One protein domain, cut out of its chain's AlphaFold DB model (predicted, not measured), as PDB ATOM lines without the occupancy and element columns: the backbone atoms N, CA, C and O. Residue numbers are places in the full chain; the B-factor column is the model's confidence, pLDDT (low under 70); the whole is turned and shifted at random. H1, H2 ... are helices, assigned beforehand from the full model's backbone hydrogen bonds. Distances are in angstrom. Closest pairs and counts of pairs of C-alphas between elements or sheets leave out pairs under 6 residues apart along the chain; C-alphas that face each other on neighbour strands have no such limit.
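This is residues 87 to 244 of the 1034 residues of an uncharacterized protein of Bacteroides sp (UniProt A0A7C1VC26). Six helices, H1, H2, H3, H4, H5 and H7, form a long bundle, with short H6 set crosswise at one end and residues 236 to 244, of which 236 to 243 belong to H7, sticking out at the other. H1 to H4 fold back on one another in turn. The printed part has 158 residues with seven named helices, H1 to H7 in chain order, and no named strand: all helix. It is only just compact, close to loose, with a radius of gyration of the C-alphas of 18.0 A, and spans 67 by 26 by 25 A.

H1, residues 88 to 115, and H2, residues 122 to 138, form a hairpin; their closest C-alphas, Gln 105 and Gln 133, are 6.9 A apart. H2 forms another with residues 144 to 155 alone of H3, residues 141 to 168 (closest C-alphas Leu 136 and Ser 144, 5.1 A). H4, residues 174 to 186, forms a third with residues 156 to 167 alone of H3, opposite ways at a shallow tilt of 16 degrees (closest C-alphas Ala 163 and Leu 177, 6.0 A). H5, residues 189 to 198, touches H1 at its residues 100 to 108 alone (closest C-alphas Val 104 and Val 189, 6.5 A). H6, residues 201 to 207, only just touches H3, with 3 pairs of C-alphas within 8 A (closest Asn 142 and Phe 207, 6.9 A), about perpendicular at 79 degrees. H7, residues 214 to 243, touches H3 (closest C-alphas Asn 153 and Thr 217, 5.0 A); H1 and H7 are apart. Every O i to N i+4 pair is within hydrogen-bond range in H4, H5, H6 and H7; H1 has 22 of 24, H2 11 of 13 and H3 23 of 24.

H1 runs 40.5 A from C-alpha 88 at (54.095, -25.520, 11.649). H2 measures 24.5 A, H3 40.1 A, H4 18.7 A, H5 14.2 A and H6 10.4 A. H7 runs 43.0 A to C-alpha 243 at (32.660, 29.880, -11.072).

The C-alphas farthest apart, Ile 87 and Asp 244, are 67.7 A apart. The printed part has no cut and no long link. Mean pLDDT of the printed part is 75.3; 59 residues are under 70, among them 102 to 123 and 195 to 214.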
ATOM      1  N   ILE A  87      55.268 -29.471  11.960       56.41
ATOM      2  CA  ILE A  87      54.094 -29.250  11.087       56.41
ATOM      3  C   ILE A  87      53.937 -27.780  10.646       56.41
ATOM      4  O   ILE A  87      53.232 -27.465   9.684       56.41
ATOM      5  N   ASN A  88      54.571 -26.875  11.391       59.12
ATOM      6  CA  ASN A  88      54.095 -25.520  11.649       59.12
ATOM      7  C   ASN A  88      53.724 -24.702  10.387       59.12
ATOM      8  O   ASN A  88      52.660 -24.105  10.339       59.12
ATOM      9  N   LYS A  89      54.505 -24.716   9.300       61.59
ATOM     10  CA  LYS A  89      54.301 -23.735   8.212       61.59
ATOM     11  C   LYS A  89      53.125 -24.021   7.263       61.59
ATOM     12  O   LYS A  89      52.307 -23.127   7.045       61.59
ATOM     13  N   LYS A  90      52.958 -25.257   6.763       64.69
ATOM     14  CA  LYS A  90      51.865 -25.593   5.820       64.69
ATOM     15  C   LYS A  90      50.486 -25.524   6.484       64.69
ATOM     16  O   LYS A  90      49.537 -25.049   5.864       64.69
ATOM     17  N   ALA A  91      50.371 -25.961   7.739       71.50
ATOM     18  CA  ALA A  91      49.124 -25.885   8.501       71.50
ATOM     19  C   ALA A  91      48.731 -24.429   8.819       71.50
ATOM     20  O   ALA A  91      47.579 -24.052   8.599       71.50
ATOM     21  N   GLU A  92      49.679 -23.592   9.261       69.50
ATOM     22  CA  GLU A  92      49.446 -22.159   9.511       69.50
ATOM     23  C   GLU A  92      48.967 -21.422   8.253       69.50
ATOM     24  O   GLU A  92      48.033 -20.625   8.316       69.50
ATOM     25  N   VAL A  93      49.517 -21.759   7.085       68.56
ATOM     26  CA  VAL A  93      49.080 -21.211   5.791       68.56
ATOM     27  C   VAL A  93      47.598 -21.504   5.504       68.56
ATOM     28  O   VAL A  93      46.844 -20.603   5.126       68.56
ATOM     29  N   TYR A  94      47.146 -22.746   5.703       73.00
ATOM     30  CA  TYR A  94      45.745 -23.119   5.486       73.00
ATOM     31  C   TYR A  94      44.798 -22.494   6.523       73.00
ATOM     32  O   TYR A  94      43.703 -22.056   6.161       73.00
ATOM     33  N   LYS A  95      45.227 -22.391   7.788       74.06
ATOM     34  CA  LYS A  95      44.482 -21.719   8.868       74.06
ATOM     35  C   LYS A  95      44.340 -20.214   8.624       74.06
ATOM     36  O   LYS A  95      43.256 -19.653   8.802       74.06
ATOM     37  N   HIS A  96      45.390 -19.567   8.121       71.62
ATOM     38  CA  HIS A  96      45.361 -18.152   7.750       71.62
ATOM     39  C   HIS A  96      44.411 -17.882   6.575       71.62
ATOM     40  O   HIS A  96      43.579 -16.979   6.641       71.62
ATOM     41  N   LEU A  97      44.433 -18.724   5.534       71.19
ATOM     42  CA  LEU A  97      43.504 -18.631   4.397       71.19
ATOM     43  C   LEU A  97      42.029 -18.784   4.797       71.19
ATOM     44  O   LEU A  97      41.166 -18.108   4.230       71.19
ATOM     45  N   LEU A  98      41.735 -19.642   5.780       72.56
ATOM     46  CA  LEU A  98      40.387 -19.805   6.336       72.56
ATOM     47  C   LEU A  98      39.860 -18.523   7.003       72.56
ATOM     48  O   LEU A  98      38.644 -18.365   7.098       72.56
ATOM     49  N   THR A  99      40.746 -17.600   7.394       68.12
ATOM     50  CA  THR A  99      40.405 -16.300   7.995       68.12
ATOM     51  C   THR A  99      40.423 -15.170   6.959       68.12
ATOM     52  O   THR A  99      39.451 -14.425   6.836       68.12
ATOM     53  N   ALA A 100      41.476 -15.088   6.141       67.56
ATOM     54  CA  ALA A 100      41.679 -14.006   5.176       67.56
ATOM     55  C   ALA A 100      40.647 -13.998   4.031       67.56
ATOM     56  O   ALA A 100      40.250 -12.938   3.547       67.56
ATOM     57  N   ILE A 101      40.172 -15.165   3.576       70.50
ATOM     58  CA  ILE A 101      39.222 -15.243   2.454       70.50
ATOM     59  C   ILE A 101      37.818 -14.749   2.819       70.50
ATOM     60  O   ILE A 101      37.281 -13.949   2.051       70.50
ATOM     61  N   PRO A 102      37.221 -15.138   3.961       68.06
ATOM     62  CA  PRO A 102      36.006 -14.499   4.461       68.06
ATOM     63  C   PRO A 102      36.125 -12.980   4.606       68.06
ATOM     64  O   PRO A 102      35.178 -12.267   4.278       68.06
ATOM     65  N   GLU A 103      37.278 -12.466   5.044       64.19
ATOM     66  CA  GLU A 103      37.517 -11.021   5.124       64.19
ATOM     67  C   GLU A 103      37.504 -10.375   3.733       64.19
ATOM     68  O   GLU A 103      36.763  -9.420   3.508       64.19
ATOM     69  N   VAL A 104      38.226 -10.941   2.760       64.81
ATOM     70  CA  VAL A 104      38.226 -10.470   1.365       64.81
ATOM     71  C   VAL A 104      36.828 -10.547   0.736       64.81
ATOM     72  O   VAL A 104      36.409  -9.606   0.061       64.81
ATOM     73  N   GLN A 105      36.085 -11.633   0.967       66.81
ATOM     74  CA  GLN A 105      34.701 -11.791   0.510       66.81
ATOM     75  C   GLN A 105      33.801 -10.703   1.093       66.81
ATOM     76  O   GLN A 105      33.133 -10.015   0.329       66.81
ATOM     77  N   ASN A 106      33.858 -10.493   2.411       62.53
ATOM     78  CA  ASN A 106      33.084  -9.473   3.113       62.53
ATOM     79  C   ASN A 106      33.414  -8.062   2.598       62.53
ATOM     80  O   ASN A 106      32.524  -7.246   2.381       62.53
ATOM     81  N   ILE A 107      34.688  -7.779   2.314       61.44
ATOM     82  CA  ILE A 107      35.107  -6.502   1.725       61.44
ATOM     83  C   ILE A 107      34.510  -6.311   0.327       61.44
ATOM     84  O   ILE A 107      34.070  -5.210  -0.014       61.44
ATOM     85  N   ILE A 108      34.518  -7.354  -0.507       65.62
ATOM     86  CA  ILE A 108      33.936  -7.296  -1.851       65.62
ATOM     87  C   ILE A 108      32.406  -7.167  -1.763       65.62
ATOM     88  O   ILE A 108      31.873  -6.304  -2.457       65.62
ATOM     89  N   ASP A 109      31.729  -7.915  -0.880       62.84
ATOM     90  CA  ASP A 109      30.283  -7.826  -0.580       62.84
ATOM     91  C   ASP A 109      29.888  -6.381  -0.261       62.84
ATOM     92  O   ASP A 109      29.049  -5.770  -0.925       62.84
ATOM     93  N   GLN A 110      30.580  -5.789   0.711       58.84
ATOM     94  CA  GLN A 110      30.326  -4.430   1.181       58.84
ATOM     95  C   GLN A 110      30.524  -3.387   0.072       58.84
ATOM     96  O   GLN A 110      29.743  -2.438  -0.064       58.84
ATOM     97  N   ARG A 111      31.562  -3.552  -0.758       63.31
ATOM     98  CA  ARG A 111      31.841  -2.651  -1.890       63.31
ATOM     99  C   ARG A 111      30.823  -2.824  -3.016       63.31
ATOM    100  O   ARG A 111      30.410  -1.833  -3.616       63.31
ATOM    101  N   VAL A 112      30.393  -4.048  -3.296       64.38
ATOM    102  CA  VAL A 112      29.341  -4.367  -4.269       64.38
ATOM    103  C   VAL A 112      28.017  -3.715  -3.878       64.38
ATOM    104  O   VAL A 112      27.371  -3.094  -4.728       64.38
ATOM    105  N   ASP A 113      27.638  -3.797  -2.605       56.16
ATOM    106  CA  ASP A 113      26.419  -3.175  -2.089       56.16
ATOM    107  C   ASP A 113      26.480  -1.649  -2.183       56.16
ATOM    108  O   ASP A 113      25.517  -1.018  -2.623       56.16
ATOM    109  N   TYR A 114      27.642  -1.051  -1.910       55.41
ATOM    110  CA  TYR A 114      27.869   0.383  -2.111       55.41
ATOM    111  C   TYR A 114      27.760   0.824  -3.583       55.41
ATOM    112  O   TYR A 114      27.257   1.903  -3.894       55.41
ATOM    113  N   ILE A 115      28.222  -0.008  -4.517       63.44
ATOM    114  CA  ILE A 115      28.254   0.289  -5.958       63.44
ATOM    115  C   ILE A 115      26.881   0.037  -6.624       63.44
ATOM    116  O   ILE A 115      26.658   0.421  -7.779       63.44
ATOM    117  N   SER A 116      25.920  -0.549  -5.899       55.56
ATOM    118  CA  SER A 116      24.606  -0.947  -6.422       55.56
ATOM    119  C   SER A 116      23.700   0.198  -6.914       55.56
ATOM    120  O   SER A 116      22.769  -0.041  -7.689       55.56
ATOM    121  N   ASP A 117      24.057   1.448  -6.608       52.62
ATOM    122  CA  ASP A 117      23.369   2.676  -7.037       52.62
ATOM    123  C   ASP A 117      23.615   3.084  -8.512       52.62
ATOM    124  O   ASP A 117      23.039   4.055  -9.021       52.62
ATOM    125  N   LEU A 118      24.452   2.354  -9.258       53.12
ATOM    126  CA  LEU A 118      24.808   2.701 -10.638       53.12
ATOM    127  C   LEU A 118      23.737   2.287 -11.681       53.12
ATOM    128  O   LEU A 118      23.582   1.113 -12.024       53.12
ATOM    129  N   LYS A 119      23.034   3.260 -12.288       42.53
ATOM    130  CA  LYS A 119      22.045   3.030 -13.375       42.53
ATOM    131  C   LYS A 119      22.692   2.683 -14.741       42.53
ATOM    132  O   LYS A 119      23.708   3.264 -15.120       42.53
ATOM    133  N   GLY A 120      22.055   1.811 -15.543       52.00
ATOM    134  CA  GLY A 120      22.367   1.578 -16.977       52.00
ATOM    135  C   GLY A 120      23.273   0.368 -17.286       52.00
ATOM    136  O   GLY A 120      23.249  -0.604 -16.535       52.00
ATOM    137  N   LYS A 121      24.099   0.418 -18.361       46.81
ATOM    138  CA  LYS A 121      25.124  -0.613 -18.727       46.81
ATOM    139  C   LYS A 121      26.013  -1.036 -17.537       46.81
ATOM    140  O   LYS A 121      26.561  -2.132 -17.515       46.81
ATOM    141  N   LYS A 122      26.068  -0.171 -16.523       61.53
ATOM    142  CA  LYS A 122      26.714  -0.309 -15.218       61.53
ATOM    143  C   LYS A 122      26.155  -1.465 -14.364       61.53
ATOM    144  O   LYS A 122      26.932  -2.102 -13.663       61.53
ATOM    145  N   ARG A 123      24.868  -1.832 -14.510       65.00
ATOM    146  CA  ARG A 123      24.275  -3.031 -13.872       65.00
ATOM    147  C   ARG A 123      24.948  -4.329 -14.310       65.00
ATOM    148  O   ARG A 123      25.060  -5.234 -13.500       65.00
ATOM    149  N   LYS A 124      25.412  -4.424 -15.563       72.12
ATOM    150  CA  LYS A 124      26.091  -5.631 -16.063       72.12
ATOM    151  C   LYS A 124      27.473  -5.797 -15.434       72.12
ATOM    152  O   LYS A 124      27.799  -6.891 -15.010       72.12
ATOM    153  N   ASN A 125      28.260  -4.722 -15.330       77.19
ATOM    154  CA  ASN A 125      29.568  -4.776 -14.665       77.19
ATOM    155  C   ASN A 125      29.418  -5.074 -13.162       77.19
ATOM    156  O   ASN A 125      30.203  -5.831 -12.607       77.19
ATOM    157  N   LEU A 126      28.383  -4.527 -12.515       72.00
ATOM    158  CA  LEU A 126      28.052  -4.867 -11.131       72.00
ATOM    159  C   LEU A 126      27.624  -6.333 -10.982       72.00
ATOM    160  O   LEU A 126      28.069  -7.000 -10.057       72.00
ATOM    161  N   GLN A 127      26.783  -6.838 -11.889       74.25
ATOM    162  CA  GLN A 127      26.383  -8.243 -11.882       74.25
ATOM    163  C   GLN A 127      27.591  -9.154 -12.109       74.25
ATOM    164  O   GLN A 127      27.776 -10.090 -11.353       74.25
ATOM    165  N   ASN A 128      28.476  -8.820 -13.051       76.81
ATOM    166  CA  ASN A 128      29.727  -9.547 -13.248       76.81
ATOM    167  C   ASN A 128      30.593  -9.540 -11.978       76.81
ATOM    168  O   ASN A 128      31.199 -10.552 -11.659       76.81
ATOM    169  N   LEU A 129      30.667  -8.415 -11.254       74.62
ATOM    170  CA  LEU A 129      31.390  -8.338  -9.982       74.62
ATOM    171  C   LEU A 129      30.761  -9.269  -8.928       74.62
ATOM    172  O   LEU A 129      31.501 -10.017  -8.298       74.62
ATOM    173  N   LYS A 130      29.424  -9.286  -8.809       76.12
ATOM    174  CA  LYS A 130      28.672 -10.227  -7.956       76.12
ATOM    175  C   LYS A 130      28.923 -11.684  -8.342       76.12
ATOM    176  O   LYS A 130      29.207 -12.503  -7.482       76.12
ATOM    177  N   ASP A 131      28.875 -12.000  -9.632       78.94
ATOM    178  CA  ASP A 131      29.095 -13.357 -10.140       78.94
ATOM    179  C   ASP A 131      30.543 -13.819  -9.892       78.94
ATOM    180  O   ASP A 131      30.785 -14.979  -9.571       78.94
ATOM    181  N   ILE A 132      31.523 -12.915 -10.018       76.38
ATOM    182  CA  ILE A 132      32.941 -13.185  -9.723       76.38
ATOM    183  C   ILE A 132      33.154 -13.415  -8.231       76.38
ATOM    184  O   ILE A 132      33.920 -14.288  -7.841       76.38
ATOM    185  N   GLN A 133      32.483 -12.638  -7.398       73.75
ATOM    186  CA  GLN A 133      32.545 -12.775  -5.957       73.75
ATOM    187  C   GLN A 133      31.907 -14.085  -5.476       73.75
ATOM    188  O   GLN A 133      32.473 -14.785  -4.642       73.75
ATOM    189  N   ASP A 134      30.761 -14.446  -6.042       76.44
ATOM    190  CA  ASP A 134      30.022 -15.669  -5.743       76.44
ATOM    191  C   ASP A 134      30.883 -16.934  -5.941       76.44
ATOM    192  O   ASP A 134      30.746 -17.908  -5.197       76.44
ATOM    193  N   VAL A 135      31.867 -16.890  -6.851       77.81
ATOM    194  CA  VAL A 135      32.876 -17.950  -7.026       77.81
ATOM    195  C   VAL A 135      33.674 -18.220  -5.754       77.81
ATOM    196  O   VAL A 135      33.941 -19.386  -5.468       77.81
ATOM    197  N   LEU A 136      34.027 -17.185  -4.986       69.62
ATOM    198  CA  LEU A 136      34.722 -17.356  -3.709       69.62
ATOM    199  C   LEU A 136      33.825 -18.077  -2.687       69.62
ATOM    200  O   LEU A 136      34.335 -18.835  -1.871       69.62
ATOM    201  N   SER A 137      32.503 -17.887  -2.748       66.12
ATOM    202  CA  SER A 137      31.548 -18.426  -1.764       66.12
ATOM    203  C   SER A 137      31.071 -19.862  -2.033       66.12
ATOM    204  O   SER A 137      30.605 -20.541  -1.119       66.12
ATOM    205  N   LYS A 138      31.172 -20.346  -3.282       70.06
ATOM    206  CA  LYS A 138      30.525 -21.597  -3.728       70.06
ATOM    207  C   LYS A 138      31.441 -22.819  -3.859       70.06
ATOM    208  O   LYS A 138      30.921 -23.915  -4.071       70.06
ATOM    209  N   GLY A 139      32.764 -22.675  -3.747       66.19
ATOM    210  CA  GLY A 139      33.725 -23.772  -3.963       66.19
ATOM    211  C   GLY A 139      34.892 -23.799  -2.967       66.19
ATOM    212  O   GLY A 139      35.021 -22.873  -2.168       66.19
ATOM    213  N   PRO A 140      35.744 -24.844  -2.995       71.88
ATOM    214  CA  PRO A 140      36.917 -24.938  -2.129       71.88
ATOM    215  C   PRO A 140      37.879 -23.756  -2.302       71.88
ATOM    216  O   PRO A 140      38.060 -23.271  -3.421       71.88
ATOM    217  N   ILE A 141      38.515 -23.290  -1.224       71.25
ATOM    218  CA  ILE A 141      39.387 -22.093  -1.236       71.25
ATOM    219  C   ILE A 141      40.500 -22.181  -2.300       71.25
ATOM    220  O   ILE A 141      40.707 -21.248  -3.076       71.25
ATOM    221  N   ASN A 142      41.179 -23.322  -2.390       69.69
ATOM    222  CA  ASN A 142      42.274 -23.559  -3.333       69.69
ATOM    223  C   ASN A 142      41.844 -23.595  -4.811       69.69
ATOM    224  O   ASN A 142      42.665 -23.351  -5.690       69.69
ATOM    225  N   GLU A 143      40.566 -23.842  -5.106       72.94
ATOM    226  CA  GLU A 143      40.026 -23.835  -6.475       72.94
ATOM    227  C   GLU A 143      39.331 -22.511  -6.824       72.94
ATOM    228  O   GLU A 143      39.398 -22.020  -7.958       72.94
ATOM    229  N   SER A 144      38.663 -21.909  -5.842       76.19
ATOM    230  CA  SER A 144      37.908 -20.668  -5.997       76.19
ATOM    231  C   SER A 144      38.811 -19.441  -6.126       76.19
ATOM    232  O   SER A 144      38.502 -18.573  -6.943       76.19
ATOM    233  N   ILE A 145      39.951 -19.383  -5.423       76.44
ATOM    234  CA  ILE A 145      40.922 -18.277  -5.520       76.44
ATOM    235  C   ILE A 145      41.494 -18.139  -6.947       76.44
ATOM    236  O   ILE A 145      41.356 -17.057  -7.530       76.44
ATOM    237  N   PRO A 146      42.080 -19.181  -7.581       76.00
ATOM    238  CA  PRO A 146      42.586 -19.063  -8.951       76.00
ATOM    239  C   PRO A 146      41.498 -18.697  -9.963       76.00
ATOM    240  O   PRO A 146      41.737 -17.939 -10.907       76.00
ATOM    241  N   LYS A 147      40.278 -19.214  -9.773       79.38
ATOM    242  CA  LYS A 147      39.136 -18.905 -10.637       79.38
ATOM    243  C   LYS A 147      38.691 -17.449 -10.478       79.38
ATOM    244  O   LYS A 147      38.507 -16.764 -11.485       79.38
ATOM    245  N   PHE A 148      38.596 -16.960  -9.244       81.50
ATOM    246  CA  PHE A 148      38.324 -15.559  -8.927       81.50
ATOM    247  C   PHE A 148      39.355 -14.633  -9.579       81.50
ATOM    248  O   PHE A 148      38.971 -13.712 -10.295       81.50
ATOM    249  N   LEU A 149      40.651 -14.911  -9.409       80.06
ATOM    250  CA  LEU A 149      41.733 -14.081  -9.947       80.06
ATOM    251  C   LEU A 149      41.721 -14.014 -11.479       80.06
ATOM    252  O   LEU A 149      41.862 -12.933 -12.053       80.06
ATOM    253  N   ASN A 150      41.472 -15.137 -12.156       81.44
ATOM    254  CA  ASN A 150      41.350 -15.163 -13.614       81.44
ATOM    255  C   ASN A 150      40.138 -14.364 -14.117       81.44
ATOM    256  O   ASN A 150      40.248 -13.600 -15.080       81.44
ATOM    257  N   MET A 151      38.985 -14.508 -13.458       84.38
ATOM    258  CA  MET A 151      37.782 -13.762 -13.833       84.38
ATOM    259  C   MET A 151      37.911 -12.267 -13.508       84.38
ATOM    260  O   MET A 151      37.475 -11.430 -14.301       84.38
ATOM    261  N   ALA A 152      38.559 -11.921 -12.393       83.94
ATOM    262  CA  ALA A 152      38.875 -10.549 -12.016       83.94
ATOM    263  C   ALA A 152      39.806  -9.886 -13.040       83.94
ATOM    264  O   ALA A 152      39.484  -8.804 -13.525       83.94
ATOM    265  N   ASN A 153      40.893 -10.556 -13.440       86.50
ATOM    266  CA  ASN A 153      41.810 -10.065 -14.472       86.50
ATOM    267  C   ASN A 153      41.073  -9.767 -15.788       86.50
ATOM    268  O   ASN A 153      41.188  -8.675 -16.345       86.50
ATOM    269  N   ALA A 154      40.243 -10.707 -16.254       87.38
ATOM    270  CA  ALA A 154      39.444 -10.514 -17.461       87.38
ATOM    271  C   ALA A 154      38.482  -9.322 -17.325       87.38
ATOM    272  O   ALA A 154      38.396  -8.482 -18.224       87.38
ATOM    273  N   HIS A 155      37.772  -9.213 -16.201       89.31
ATOM    274  CA  HIS A 155      36.821  -8.127 -15.988       89.31
ATOM    275  C   HIS A 155      37.512  -6.762 -15.898       89.31
ATOM    276  O   HIS A 155      37.091  -5.834 -16.588       89.31
ATOM    277  N   VAL A 156      38.594  -6.640 -15.126       89.38
ATOM    278  CA  VAL A 156      39.377  -5.402 -14.997       89.38
ATOM    279  C   VAL A 156      39.951  -4.968 -16.345       89.38
ATOM    280  O   VAL A 156      39.850  -3.790 -16.691       89.38
ATOM    281  N   PHE A 157      40.443  -5.904 -17.160       90.88
ATOM    282  CA  PHE A 157      40.871  -5.611 -18.528       90.88
ATOM    283  C   PHE A 157      39.735  -4.997 -19.367       90.88
ATOM    284  O   PHE A 157      39.925  -3.980 -20.043       90.88
ATOM    285  N   PHE A 158      38.520  -5.556 -19.295       90.88
ATOM    286  CA  PHE A 158      37.356  -4.978 -19.976       90.88
ATOM    287  C   PHE A 158      36.968  -3.603 -19.423       90.88
ATOM    288  O   PHE A 158      36.622  -2.716 -20.208       90.88
ATOM    289  N   LEU A 159      37.044  -3.392 -18.104       90.50
ATOM    290  CA  LEU A 159      36.806  -2.082 -17.486       90.50
ATOM    291  C   LEU A 159      37.825  -1.053 -17.980       90.50
ATOM    292  O   LEU A 159      37.443   0.067 -18.320       90.50
ATOM    293  N   ARG A 160      39.099  -1.438 -18.114       93.62
ATOM    294  CA  ARG A 160      40.139  -0.579 -18.684       93.62
ATOM    295  C   ARG A 160      39.828  -0.214 -20.127       93.62
ATOM    296  O   ARG A 160      39.904   0.960 -20.471       93.62
ATOM    297  N   LYS A 161      39.418  -1.168 -20.968       92.94
ATOM    298  CA  LYS A 161      39.008  -0.873 -22.355       92.94
ATOM    299  C   LYS A 161      37.800   0.058 -22.438       92.94
ATOM    300  O   LYS A 161      37.770   0.939 -23.302       92.94
ATOM    301  N   GLN A 162      36.836  -0.087 -21.530       89.94
ATOM    302  CA  GLN A 162      35.718   0.853 -21.407       89.94
ATOM    303  C   GLN A 162      36.216   2.251 -21.007       89.94
ATOM    304  O   GLN A 162      35.836   3.232 -21.644       89.94
ATOM    305  N   ALA A 163      37.128   2.344 -20.037       89.75
ATOM    306  CA  ALA A 163      37.711   3.609 -19.596       89.75
ATOM    307  C   ALA A 163      38.544   4.294 -20.698       89.75
ATOM    308  O   ALA A 163      38.368   5.485 -20.938       89.75
ATOM    309  N   GLU A 164      39.373   3.546 -21.437       91.12
ATOM    310  CA  GLU A 164      40.122   4.040 -22.605       91.12
ATOM    311  C   GLU A 164      39.180   4.603 -23.682       91.12
ATOM    312  O   GLU A 164      39.487   5.602 -24.333       91.12
ATOM    313  N   THR A 165      38.024   3.964 -23.880       87.75
ATOM    314  CA  THR A 165      37.015   4.400 -24.856       87.75
ATOM    315  C   THR A 165      36.296   5.666 -24.393       87.75
ATOM    316  O   THR A 165      36.135   6.596 -25.182       87.75
ATOM    317  N   SER A 166      35.919   5.729 -23.115       84.44
ATOM    318  CA  SER A 166      35.291   6.902 -22.502       84.44
ATOM    319  C   SER A 166      36.245   8.108 -22.528       84.44
ATOM    320  O   SER A 166      35.870   9.179 -22.989       84.44
ATOM    321  N   LEU A 167      37.530   7.931 -22.201       84.00
ATOM    322  CA  LEU A 167      38.523   9.015 -22.236       84.00
ATOM    323  C   LEU A 167      38.713   9.637 -23.633       84.00
ATOM    324  O   LEU A 167      38.916  10.844 -23.743       84.00
ATOM    325  N   LYS A 168      38.635   8.832 -24.703       82.31
ATOM    326  CA  LYS A 168      38.755   9.311 -26.094       82.31
ATOM    327  C   LYS A 168      37.575  10.165 -26.545       82.31
ATOM    328  O   LYS A 168      37.712  10.897 -27.522       82.31
ATOM    329  N   ASN A 169      36.431  10.063 -25.874       75.94
ATOM    330  CA  ASN A 169      35.270  10.879 -26.169       75.94
ATOM    331  C   ASN A 169      35.377  12.218 -25.403       75.94
ATOM    332  O   ASN A 169      35.337  12.227 -24.167       75.94
ATOM    333  N   PRO A 170      35.502  13.365 -26.099       63.81
ATOM    334  CA  PRO A 170      35.564  14.674 -25.450       63.81
ATOM    335  C   PRO A 170      34.341  14.938 -24.561       63.81
ATOM    336  O   PRO A 170      34.496  15.478 -23.463       63.81
ATOM    337  N   ASP A 171      33.175  14.444 -24.987       61.78
ATOM    338  CA  ASP A 171      31.879  14.602 -24.321       61.78
ATOM    339  C   ASP A 171      31.601  13.520 -23.264       61.78
ATOM    340  O   ASP A 171      30.496  13.449 -22.725       61.78
ATOM    341  N   ALA A 172      32.567  12.643 -22.971       62.88
ATOM    342  CA  ALA A 172      32.369  11.599 -21.974       62.88
ATOM    343  C   ALA A 172      32.073  12.167 -20.585       62.88
ATOM    344  O   ALA A 172      32.815  12.997 -20.050       62.88
ATOM    345  N   ASP A 173      31.004  11.630 -20.006       72.81
ATOM    346  CA  ASP A 173      30.528  11.896 -18.660       72.81
ATOM    347  C   ASP A 173      31.548  11.396 -17.621       72.81
ATOM    348  O   ASP A 173      31.872  10.206 -17.566       72.81
ATOM    349  N   ILE A 174      32.041  12.296 -16.762       85.06
ATOM    350  CA  ILE A 174      32.965  11.962 -15.666       85.06
ATOM    351  C   ILE A 174      32.384  10.872 -14.748       85.06
ATOM    352  O   ILE A 174      33.143  10.062 -14.210       85.06
ATOM    353  N   ARG A 175      31.047  10.757 -14.649       80.62
ATOM    354  CA  ARG A 175      30.351   9.690 -13.904       80.62
ATOM    355  C   ARG A 175      30.643   8.299 -14.435       80.62
ATOM    356  O   ARG A 175      30.531   7.323 -13.691       80.62
ATOM    357  N   GLU A 176      30.907   8.158 -15.732       80.94
ATOM    358  CA  GLU A 176      31.252   6.867 -16.318       80.94
ATOM    359  C   GLU A 176      32.628   6.423 -15.823       80.94
ATOM    360  O   GLU A 176      32.748   5.336 -15.261       80.94
ATOM    361  N   LEU A 177      33.638   7.291 -15.925       86.31
ATOM    362  CA  LEU A 177      34.986   6.993 -15.439       86.31
ATOM    363  C   LEU A 177      35.042   6.839 -13.916       86.31
ATOM    364  O   LEU A 177      35.705   5.922 -13.441       86.31
ATOM    365  N   ALA A 178      34.306   7.656 -13.157       84.50
ATOM    366  CA  ALA A 178      34.189   7.506 -11.704       84.50
ATOM    367  C   ALA A 178      33.594   6.140 -11.326       84.50
ATOM    368  O   ALA A 178      34.094   5.450 -10.440       84.50
ATOM    369  N   SER A 179      32.552   5.711 -12.039       80.12
ATOM    370  CA  SER A 179      31.916   4.408 -11.843       80.12
ATOM    371  C   SER A 179      32.863   3.247 -12.158       80.12
ATOM    372  O   SER A 179      32.988   2.331 -11.346       80.12
ATOM    373  N   LEU A 180      33.550   3.291 -13.304       85.56
ATOM    374  CA  LEU A 180      34.543   2.279 -13.678       85.56
ATOM    375  C   LEU A 180      35.696   2.241 -12.670       85.56
ATOM    376  O   LEU A 180      36.134   1.159 -12.286       85.56
ATOM    377  N   HIS A 181      36.138   3.406 -12.192       86.75
ATOM    378  CA  HIS A 181      37.154   3.520 -11.156       86.75
ATOM    379  C   HIS A 181      36.716   2.853  -9.845       86.75
ATOM    380  O   HIS A 181      37.451   1.999  -9.352       86.75
ATOM    381  N   LYS A 182      35.515   3.149  -9.328       79.88
ATOM    382  CA  LYS A 182      34.974   2.528  -8.102       79.88
ATOM    383  C   LYS A 182      34.847   1.004  -8.226       79.88
ATOM    384  O   LYS A 182      35.250   0.274  -7.322       79.88
ATOM    385  N   ILE A 183      34.359   0.509  -9.369       80.06
ATOM    386  CA  ILE A 183      34.295  -0.938  -9.645       80.06
ATOM    387  C   ILE A 183      35.708  -1.533  -9.666       80.06
ATOM    388  O   ILE A 183      35.962  -2.523  -8.989       80.06
ATOM    389  N   SER A 184      36.655  -0.911 -10.377       85.62
ATOM    390  CA  SER A 184      38.042  -1.393 -10.442       85.62
ATOM    391  C   SER A 184      38.740  -1.387  -9.077       85.62
ATOM    392  O   SER A 184      39.486  -2.308  -8.767       85.62
ATOM    393  N   GLN A 185      38.443  -0.400  -8.222       79.50
ATOM    394  CA  GLN A 185      38.943  -0.338  -6.848       79.50
ATOM    395  C   GLN A 185      38.446  -1.502  -5.996       79.50
ATOM    396  O   GLN A 185      39.140  -1.886  -5.062       79.50
ATOM    397  N   SER A 186      37.294  -2.100  -6.311       76.50
ATOM    398  CA  SER A 186      36.813  -3.276  -5.576       76.50
ATOM    399  C   SER A 186      37.790  -4.446  -5.679       76.50
ATOM    400  O   SER A 186      37.939  -5.189  -4.720       76.50
ATOM    401  N   TYR A 187      38.555  -4.515  -6.770       79.56
ATOM    402  CA  TYR A 187      39.621  -5.491  -6.975       79.56
ATOM    403  C   TYR A 187      40.947  -5.134  -6.290       79.56
ATOM    404  O   TYR A 187      41.895  -5.901  -6.396       79.56
ATOM    405  N   SER A 188      41.051  -4.015  -5.559       71.12
ATOM    406  CA  SER A 188      42.286  -3.668  -4.834       71.12
ATOM    407  C   SER A 188      42.646  -4.686  -3.749       71.12
ATOM    408  O   SER A 188      43.819  -4.819  -3.425       71.12
ATOM    409  N   VAL A 189      41.652  -5.415  -3.221       69.56
ATOM    410  CA  VAL A 189      41.838  -6.526  -2.268       69.56
ATOM    411  C   VAL A 189      42.708  -7.648  -2.835       69.56
ATOM    412  O   VAL A 189      43.293  -8.419  -2.085       69.56
ATOM    413  N   ILE A 190      42.847  -7.716  -4.164       76.69
ATOM    414  CA  ILE A 190      43.778  -8.636  -4.817       76.69
ATOM    415  C   ILE A 190      45.222  -8.339  -4.395       76.69
ATOM    416  O   ILE A 190      46.018  -9.265  -4.371       76.69
ATOM    417  N   GLU A 191      45.584  -7.101  -4.037       74.06
ATOM    418  CA  GLU A 191      46.930  -6.791  -3.529       74.06
ATOM    419  C   GLU A 191      47.179  -7.423  -2.152       74.06
ATOM    420  O   GLU A 191      48.253  -7.970  -1.921       74.06
ATOM    421  N   GLU A 192      46.189  -7.400  -1.259       69.44
ATOM    422  CA  GLU A 192      46.271  -8.066   0.048       69.44
ATOM    423  C   GLU A 192      46.384  -9.581  -0.158       69.44
ATOM    424  O   GLU A 192      47.346 -10.200   0.286       69.44
ATOM    425  N   LEU A 193      45.499 -10.148  -0.985       70.12
ATOM    426  CA  LEU A 193      45.534 -11.561  -1.358       70.12
ATOM    427  C   LEU A 193      46.863 -11.961  -2.027       70.12
ATOM    428  O   LEU A 193      47.377 -13.047  -1.796       70.12
ATOM    429  N   ARG A 194      47.458 -11.085  -2.840       72.19
ATOM    430  CA  ARG A 194      48.759 -11.303  -3.482       72.19
ATOM    431  C   ARG A 194      49.882 -11.425  -2.465       72.19
ATOM    432  O   ARG A 194      50.733 -12.295  -2.624       72.19
ATOM    433  N   MET A 195      49.929 -10.511  -1.499       68.00
ATOM    434  CA  MET A 195      50.967 -10.508  -0.470       68.00
ATOM    435  C   MET A 195      50.912 -11.799   0.349       68.00
ATOM    436  O   MET A 195      51.956 -12.395   0.597       68.00
ATOM    437  N   GLU A 196      49.701 -12.265   0.657       66.81
ATOM    438  CA  GLU A 196      49.466 -13.527   1.364       66.81
ATOM    439  C   GLU A 196      49.832 -14.760   0.517       66.81
ATOM    440  O   GLU A 196      50.500 -15.672   0.994       66.81
ATOM    441  N   LEU A 197      49.465 -14.782  -0.771       67.25
ATOM    442  CA  LEU A 197      49.717 -15.923  -1.666       67.25
ATOM    443  C   LEU A 197      51.170 -16.036  -2.156       67.25
ATOM    444  O   LEU A 197      51.610 -17.127  -2.507       67.25
ATOM    445  N   LEU A 198      51.916 -14.929  -2.244       65.00
ATOM    446  CA  LEU A 198      53.273 -14.906  -2.816       65.00
ATOM    447  C   LEU A 198      54.388 -14.773  -1.767       65.00
ATOM    448  O   LEU A 198      55.563 -14.783  -2.140       65.00
ATOM    449  N   GLY A 199      54.035 -14.624  -0.487       62.66
ATOM    450  CA  GLY A 199      54.981 -14.442   0.615       62.66
ATOM    451  C   GLY A 199      55.728 -15.711   1.048       62.66
ATOM    452  O   GLY A 199      56.801 -15.592   1.639       62.66
ATOM    453  N   ASP A 200      55.210 -16.902   0.721       66.50
ATOM    454  CA  ASP A 200      55.754 -18.200   1.149       66.50
ATOM    455  C   ASP A 200      55.998 -19.153  -0.044       66.50
ATOM    456  O   ASP A 200      55.232 -19.181  -1.010       66.50
ATOM    457  N   LYS A 201      57.067 -19.959   0.014       65.44
ATOM    458  CA  LYS A 201      57.366 -21.002  -0.984       65.44
ATOM    459  C   LYS A 201      56.342 -22.136  -0.957       65.44
ATOM    460  O   LYS A 201      56.023 -22.678  -2.009       65.44
ATOM    461  N   GLU A 202      55.814 -22.472   0.214       65.81
ATOM    462  CA  GLU A 202      54.833 -23.548   0.385       65.81
ATOM    463  C   GLU A 202      53.480 -23.178  -0.245       65.81
ATOM    464  O   GLU A 202      52.787 -24.036  -0.789       65.81
ATOM    465  N   MET A 203      53.146 -21.884  -0.278       64.62
ATOM    466  CA  MET A 203      51.985 -21.347  -0.995       64.62
ATOM    467  C   MET A 203      52.108 -21.467  -2.518       64.62
ATOM    468  O   MET A 203      51.124 -21.752  -3.201       64.62
ATOM    469  N   GLN A 204      53.313 -21.295  -3.072       63.88
ATOM    470  CA  GLN A 204      53.544 -21.422  -4.517       63.88
ATOM    471  C   GLN A 204      53.313 -22.858  -5.013       63.88
ATOM    472  O   GLN A 204      52.815 -23.045  -6.123       63.88
ATOM    473  N   GLU A 205      53.605 -23.861  -4.178       65.56
ATOM    474  CA  GLU A 205      53.315 -25.272  -4.469       65.56
ATOM    475  C   GLU A 205      51.805 -25.565  -4.498       65.56
ATOM    476  O   GLU A 205      51.355 -26.392  -5.287       65.56
ATOM    477  N   ILE A 206      51.014 -24.877  -3.662       65.62
ATOM    478  CA  ILE A 206      49.561 -25.088  -3.542       65.62
ATOM    479  C   ILE A 206      48.794 -24.475  -4.727       65.62
ATOM    480  O   ILE A 206      47.770 -25.023  -5.139       65.62
ATOM    481  N   PHE A 207      49.261 -23.347  -5.277       66.56
ATOM    482  CA  PHE A 207      48.457 -22.503  -6.170       66.56
ATOM    483  C   PHE A 207      48.826 -22.537  -7.682       66.56
ATOM    484  O   PHE A 207      48.025 -22.047  -8.469       66.56
ATOM    485  N   ASP A 208      49.903 -23.203  -8.133       58.78
ATOM    486  CA  ASP A 208      50.350 -23.340  -9.556       58.78
ATOM    487  C   ASP A 208      50.775 -22.008 -10.256       58.78
ATOM    488  O   ASP A 208      50.375 -20.904  -9.882       58.78
ATOM    489  N   GLU A 209      51.562 -22.084 -11.344       55.38
ATOM    490  CA  GLU A 209      52.064 -20.932 -12.139       55.38
ATOM    491  C   GLU A 209      50.959 -20.124 -12.866       55.38
ATOM    492  O   GLU A 209      51.209 -19.104 -13.517       55.38
ATOM    493  N   LYS A 210      49.694 -20.535 -12.758       52.97
ATOM    494  CA  LYS A 210      48.545 -19.926 -13.457       52.97
ATOM    495  C   LYS A 210      47.896 -18.762 -12.704       52.97
ATOM    496  O   LYS A 210      46.967 -18.144 -13.218       52.97
ATOM    497  N   VAL A 211      48.389 -18.431 -11.512       56.12
ATOM    498  CA  VAL A 211      47.857 -17.377 -10.618       56.12
ATOM    499  C   VAL A 211      48.510 -16.004 -10.885       56.12
ATOM    500  O   VAL A 211      48.256 -15.014 -10.207       56.12
ATOM    501  N   PHE A 212      49.331 -15.908 -11.938       57.59
ATOM    502  CA  PHE A 212      50.303 -14.831 -12.143       57.59
ATOM    503  C   PHE A 212      49.848 -13.501 -12.788       57.59
ATOM    504  O   PHE A 212      50.612 -12.540 -12.659       57.59
ATOM    505  N   PRO A 213      48.664 -13.298 -13.413       61.91
ATOM    506  CA  PRO A 213      48.316 -11.973 -13.942       61.91
ATOM    507  C   PRO A 213      47.794 -11.006 -12.863       61.91
ATOM    508  O   PRO A 213      47.101 -10.036 -13.171       61.91
ATOM    509  N   ILE A 214      48.124 -11.231 -11.588       69.31
ATOM    510  CA  ILE A 214      47.823 -10.301 -10.497       69.31
ATOM    511  C   ILE A 214      48.478  -8.934 -10.752       69.31
ATOM    512  O   ILE A 214      47.825  -7.903 -10.601       69.31
ATOM    513  N   SER A 215      49.740  -8.909 -11.196       72.50
ATOM    514  CA  SER A 215      50.442  -7.659 -11.521       72.50
ATOM    515  C   SER A 215      49.750  -6.903 -12.656       72.50
ATOM    516  O   SER A 215      49.477  -5.718 -12.506       72.50
ATOM    517  N   ALA A 216      49.374  -7.603 -13.730       79.38
ATOM    518  CA  ALA A 216      48.639  -7.027 -14.856       79.38
ATOM    519  C   ALA A 216      47.260  -6.486 -14.437       79.38
ATOM    520  O   ALA A 216      46.869  -5.401 -14.861       79.38
ATOM    521  N   THR A 217      46.551  -7.200 -13.556       83.38
ATOM    522  CA  THR A 217      45.267  -6.745 -13.002       83.38
ATOM    523  C   THR A 217      45.448  -5.451 -12.210       83.38
ATOM    524  O   THR A 217      44.722  -4.482 -12.426       83.38
ATOM    525  N   LEU A 218      46.441  -5.402 -11.319       83.44
ATOM    526  CA  LEU A 218      46.742  -4.224 -10.503       83.44
ATOM    527  C   LEU A 218      47.228  -3.043 -11.353       83.44
ATOM    528  O   LEU A 218      46.850  -1.901 -11.086       83.44
ATOM    529  N   ASP A 219      48.020  -3.303 -12.392       87.50
ATOM    530  CA  ASP A 219      48.449  -2.299 -13.365       87.50
ATOM    531  C   ASP A 219      47.249  -1.729 -14.132       87.50
ATOM    532  O   ASP A 219      47.145  -0.510 -14.280       87.50
ATOM    533  N   ASP A 220      46.292  -2.570 -14.537       90.94
ATOM    534  CA  ASP A 220      45.059  -2.125 -15.187       90.94
ATOM    535  C   ASP A 220      44.160  -1.322 -14.220       90.94
ATOM    536  O   ASP A 220      43.621  -0.283 -14.617       90.94
ATOM    537  N   VAL A 221      44.053  -1.703 -12.936       88.88
ATOM    538  CA  VAL A 221      43.373  -0.892 -11.898       88.88
ATOM    539  C   VAL A 221      44.046   0.479 -11.750       88.88
ATOM    540  O   VAL A 221      43.366   1.512 -11.731       88.88
ATOM    541  N   ARG A 222      45.385   0.522 -11.686       89.19
ATOM    542  CA  ARG A 222      46.148   1.781 -11.628       89.19
ATOM    543  C   ARG A 222      45.969   2.611 -12.903       89.19
ATOM    544  O   ARG A 222      45.839   3.831 -12.811       89.19
ATOM    545  N   ALA A 223      45.896   1.984 -14.075       92.38
ATOM    546  CA  ALA A 223      45.640   2.666 -15.341       92.38
ATOM    547  C   ALA A 223      44.247   3.313 -15.366       92.38
ATOM    548  O   ALA A 223      44.124   4.483 -15.731       92.38
ATOM    549  N   ILE A 224      43.205   2.601 -14.914       92.06
ATOM    550  CA  ILE A 224      41.845   3.149 -14.780       92.06
ATOM    551  C   ILE A 224      41.839   4.348 -13.828       92.06
ATOM    552  O   ILE A 224      41.285   5.397 -14.166       92.06
ATOM    553  N   ARG A 225      42.499   4.229 -12.668       90.38
ATOM    554  CA  ARG A 225      42.643   5.331 -11.705       90.38
ATOM    555  C   ARG A 225      43.317   6.552 -12.338       90.38
ATOM    556  O   ARG A 225      42.808   7.659 -12.193       90.38
ATOM    557  N   SER A 226      44.420   6.361 -13.058       91.88
ATOM    558  CA  SER A 226      45.137   7.447 -13.738       91.88
ATOM    559  C   SER A 226      44.267   8.147 -14.784       91.88
ATOM    560  O   SER A 226      44.207   9.374 -14.804       91.88
ATOM    561  N   MET A 227      43.520   7.391 -15.599       91.69
ATOM    562  CA  MET A 227      42.583   7.964 -16.575       91.69
ATOM    563  C   MET A 227      41.470   8.778 -15.903       91.69
ATOM    564  O   MET A 227      41.140   9.873 -16.363       91.69
ATOM    565  N   TYR A 228      40.916   8.278 -14.793       92.25
ATOM    566  CA  TYR A 228      39.917   9.010 -14.016       92.25
ATOM    567  C   TYR A 228      40.483  10.304 -13.412       92.25
ATOM    568  O   TYR A 228      39.817  11.340 -13.466       92.25
ATOM    569  N   ILE A 229      41.711  10.283 -12.881       92.56
ATOM    570  CA  ILE A 229      42.360  11.474 -12.309       92.56
ATOM    571  C   ILE A 229      42.624  12.529 -13.389       92.56
ATOM    572  O   ILE A 229      42.331  13.703 -13.167       92.56
ATOM    573  N   GLU A 230      43.129  12.142 -14.562       90.94
ATOM    574  CA  GLU A 230      43.373  13.095 -15.652       90.94
ATOM    575  C   GLU A 230      42.071  13.732 -16.155       90.94
ATOM    576  O   GLU A 230      41.977  14.960 -16.221       90.94
ATOM    577  N   LYS A 231      41.011  12.940 -16.381       91.31
ATOM    578  CA  LYS A 231      39.694  13.505 -16.728       91.31
ATOM    579  C   LYS A 231      39.135  14.376 -15.596       91.31
ATOM    580  O   LYS A 231      38.531  15.411 -15.868       91.31
ATOM    581  N   SER A 232      39.365  14.005 -14.334       94.00
ATOM    582  CA  SER A 232      38.970  14.813 -13.173       94.00
ATOM    583  C   SER A 232      39.654  16.180 -13.179       94.00
ATOM    584  O   SER A 232      39.003  17.180 -12.892       94.00
ATOM    585  N   LYS A 233      40.936  16.275 -13.564       94.31
ATOM    586  CA  LYS A 233      41.613  17.574 -13.713       94.31
ATOM    587  C   LYS A 233      40.956  18.426 -14.799       94.31
ATOM    588  O   LYS A 233      40.698  19.604 -14.559       94.31
ATOM    589  N   ASP A 234      40.657  17.853 -15.966       92.25
ATOM    590  CA  ASP A 234      39.968  18.561 -17.057       92.25
ATOM    591  C   ASP A 234      38.592  19.079 -16.618       92.25
ATOM    592  O   ASP A 234      38.257  20.250 -16.832       92.25
ATOM    593  N   PHE A 235      37.825  18.213 -15.953       93.56
ATOM    594  CA  PHE A 235      36.512  18.522 -15.405       93.56
ATOM    595  C   PHE A 235      36.580  19.652 -14.368       93.56
ATOM    596  O   PHE A 235      35.873  20.651 -14.497       93.56
ATOM    597  N   LEU A 236      37.496  19.572 -13.398       95.88
ATOM    598  CA  LEU A 236      37.676  20.611 -12.377       95.88
ATOM    599  C   LEU A 236      38.160  21.938 -12.974       95.88
ATOM    600  O   LEU A 236      37.703  22.994 -12.544       95.88
ATOM    601  N   VAL A 237      39.028  21.926 -13.994       96.38
ATOM    602  CA  VAL A 237      39.415  23.154 -14.717       96.38
ATOM    603  C   VAL A 237      38.186  23.838 -15.319       96.38
ATOM    604  O   VAL A 237      38.056  25.064 -15.227       96.38
ATOM    605  N   HIS A 238      37.273  23.072 -15.922       93.44
ATOM    606  CA  HIS A 238      36.017  23.610 -16.440       93.44
ATOM    607  C   HIS A 238      35.141  24.176 -15.312       93.44
ATOM    608  O   HIS A 238      34.797  25.359 -15.345       93.44
ATOM    609  N   GLU A 239      34.850  23.371 -14.289       93.50
ATOM    610  CA  GLU A 239      33.949  23.734 -13.190       93.50
ATOM    611  C   GLU A 239      34.449  24.929 -12.365       93.50
ATOM    612  O   GLU A 239      33.651  25.788 -11.974       93.50
ATOM    613  N   PHE A 240      35.762  25.024 -12.129       94.25
ATOM    614  CA  PHE A 240      36.366  26.125 -11.378       94.25
ATOM    615  C   PHE A 240      36.418  27.408 -12.211       94.25
ATOM    616  O   PHE A 240      36.036  28.463 -11.711       94.25
ATOM    617  N   SER A 241      36.811  27.335 -13.491       92.06
ATOM    618  CA  SER A 241      36.858  28.526 -14.362       92.06
ATOM    619  C   SER A 241      35.475  29.116 -14.650       92.06
ATOM    620  O   SER A 241      35.343  30.321 -14.859       92.06
ATOM    621  N   LYS A 242      34.428  28.281 -14.628       89.56
ATOM    622  CA  LYS A 242      33.032  28.718 -14.742       89.56
ATOM    623  C   LYS A 242      32.582  29.558 -13.541       89.56
ATOM    624  O   LYS A 242      31.823  30.507 -13.727       89.56
ATOM    625  N   ARG A 243      33.040  29.213 -12.332       87.38
ATOM    626  CA  ARG A 243      32.660  29.880 -11.072       87.38
ATOM    627  C   ARG A 243      33.539  31.075 -10.730       87.38
ATOM    628  O   ARG A 243      33.039  32.067 -10.210       87.38
ATOM    629  N   ASP A 244      34.828  31.009 -11.051       85.06
ATOM    630  CA  ASP A 244      35.775  32.107 -10.872       85.06
ATOM    631  C   ASP A 244      36.426  32.471 -12.207       85.06
ATOM    632  O   ASP A 244      37.459  31.928 -12.602       85.06
TER     633      ASP A 244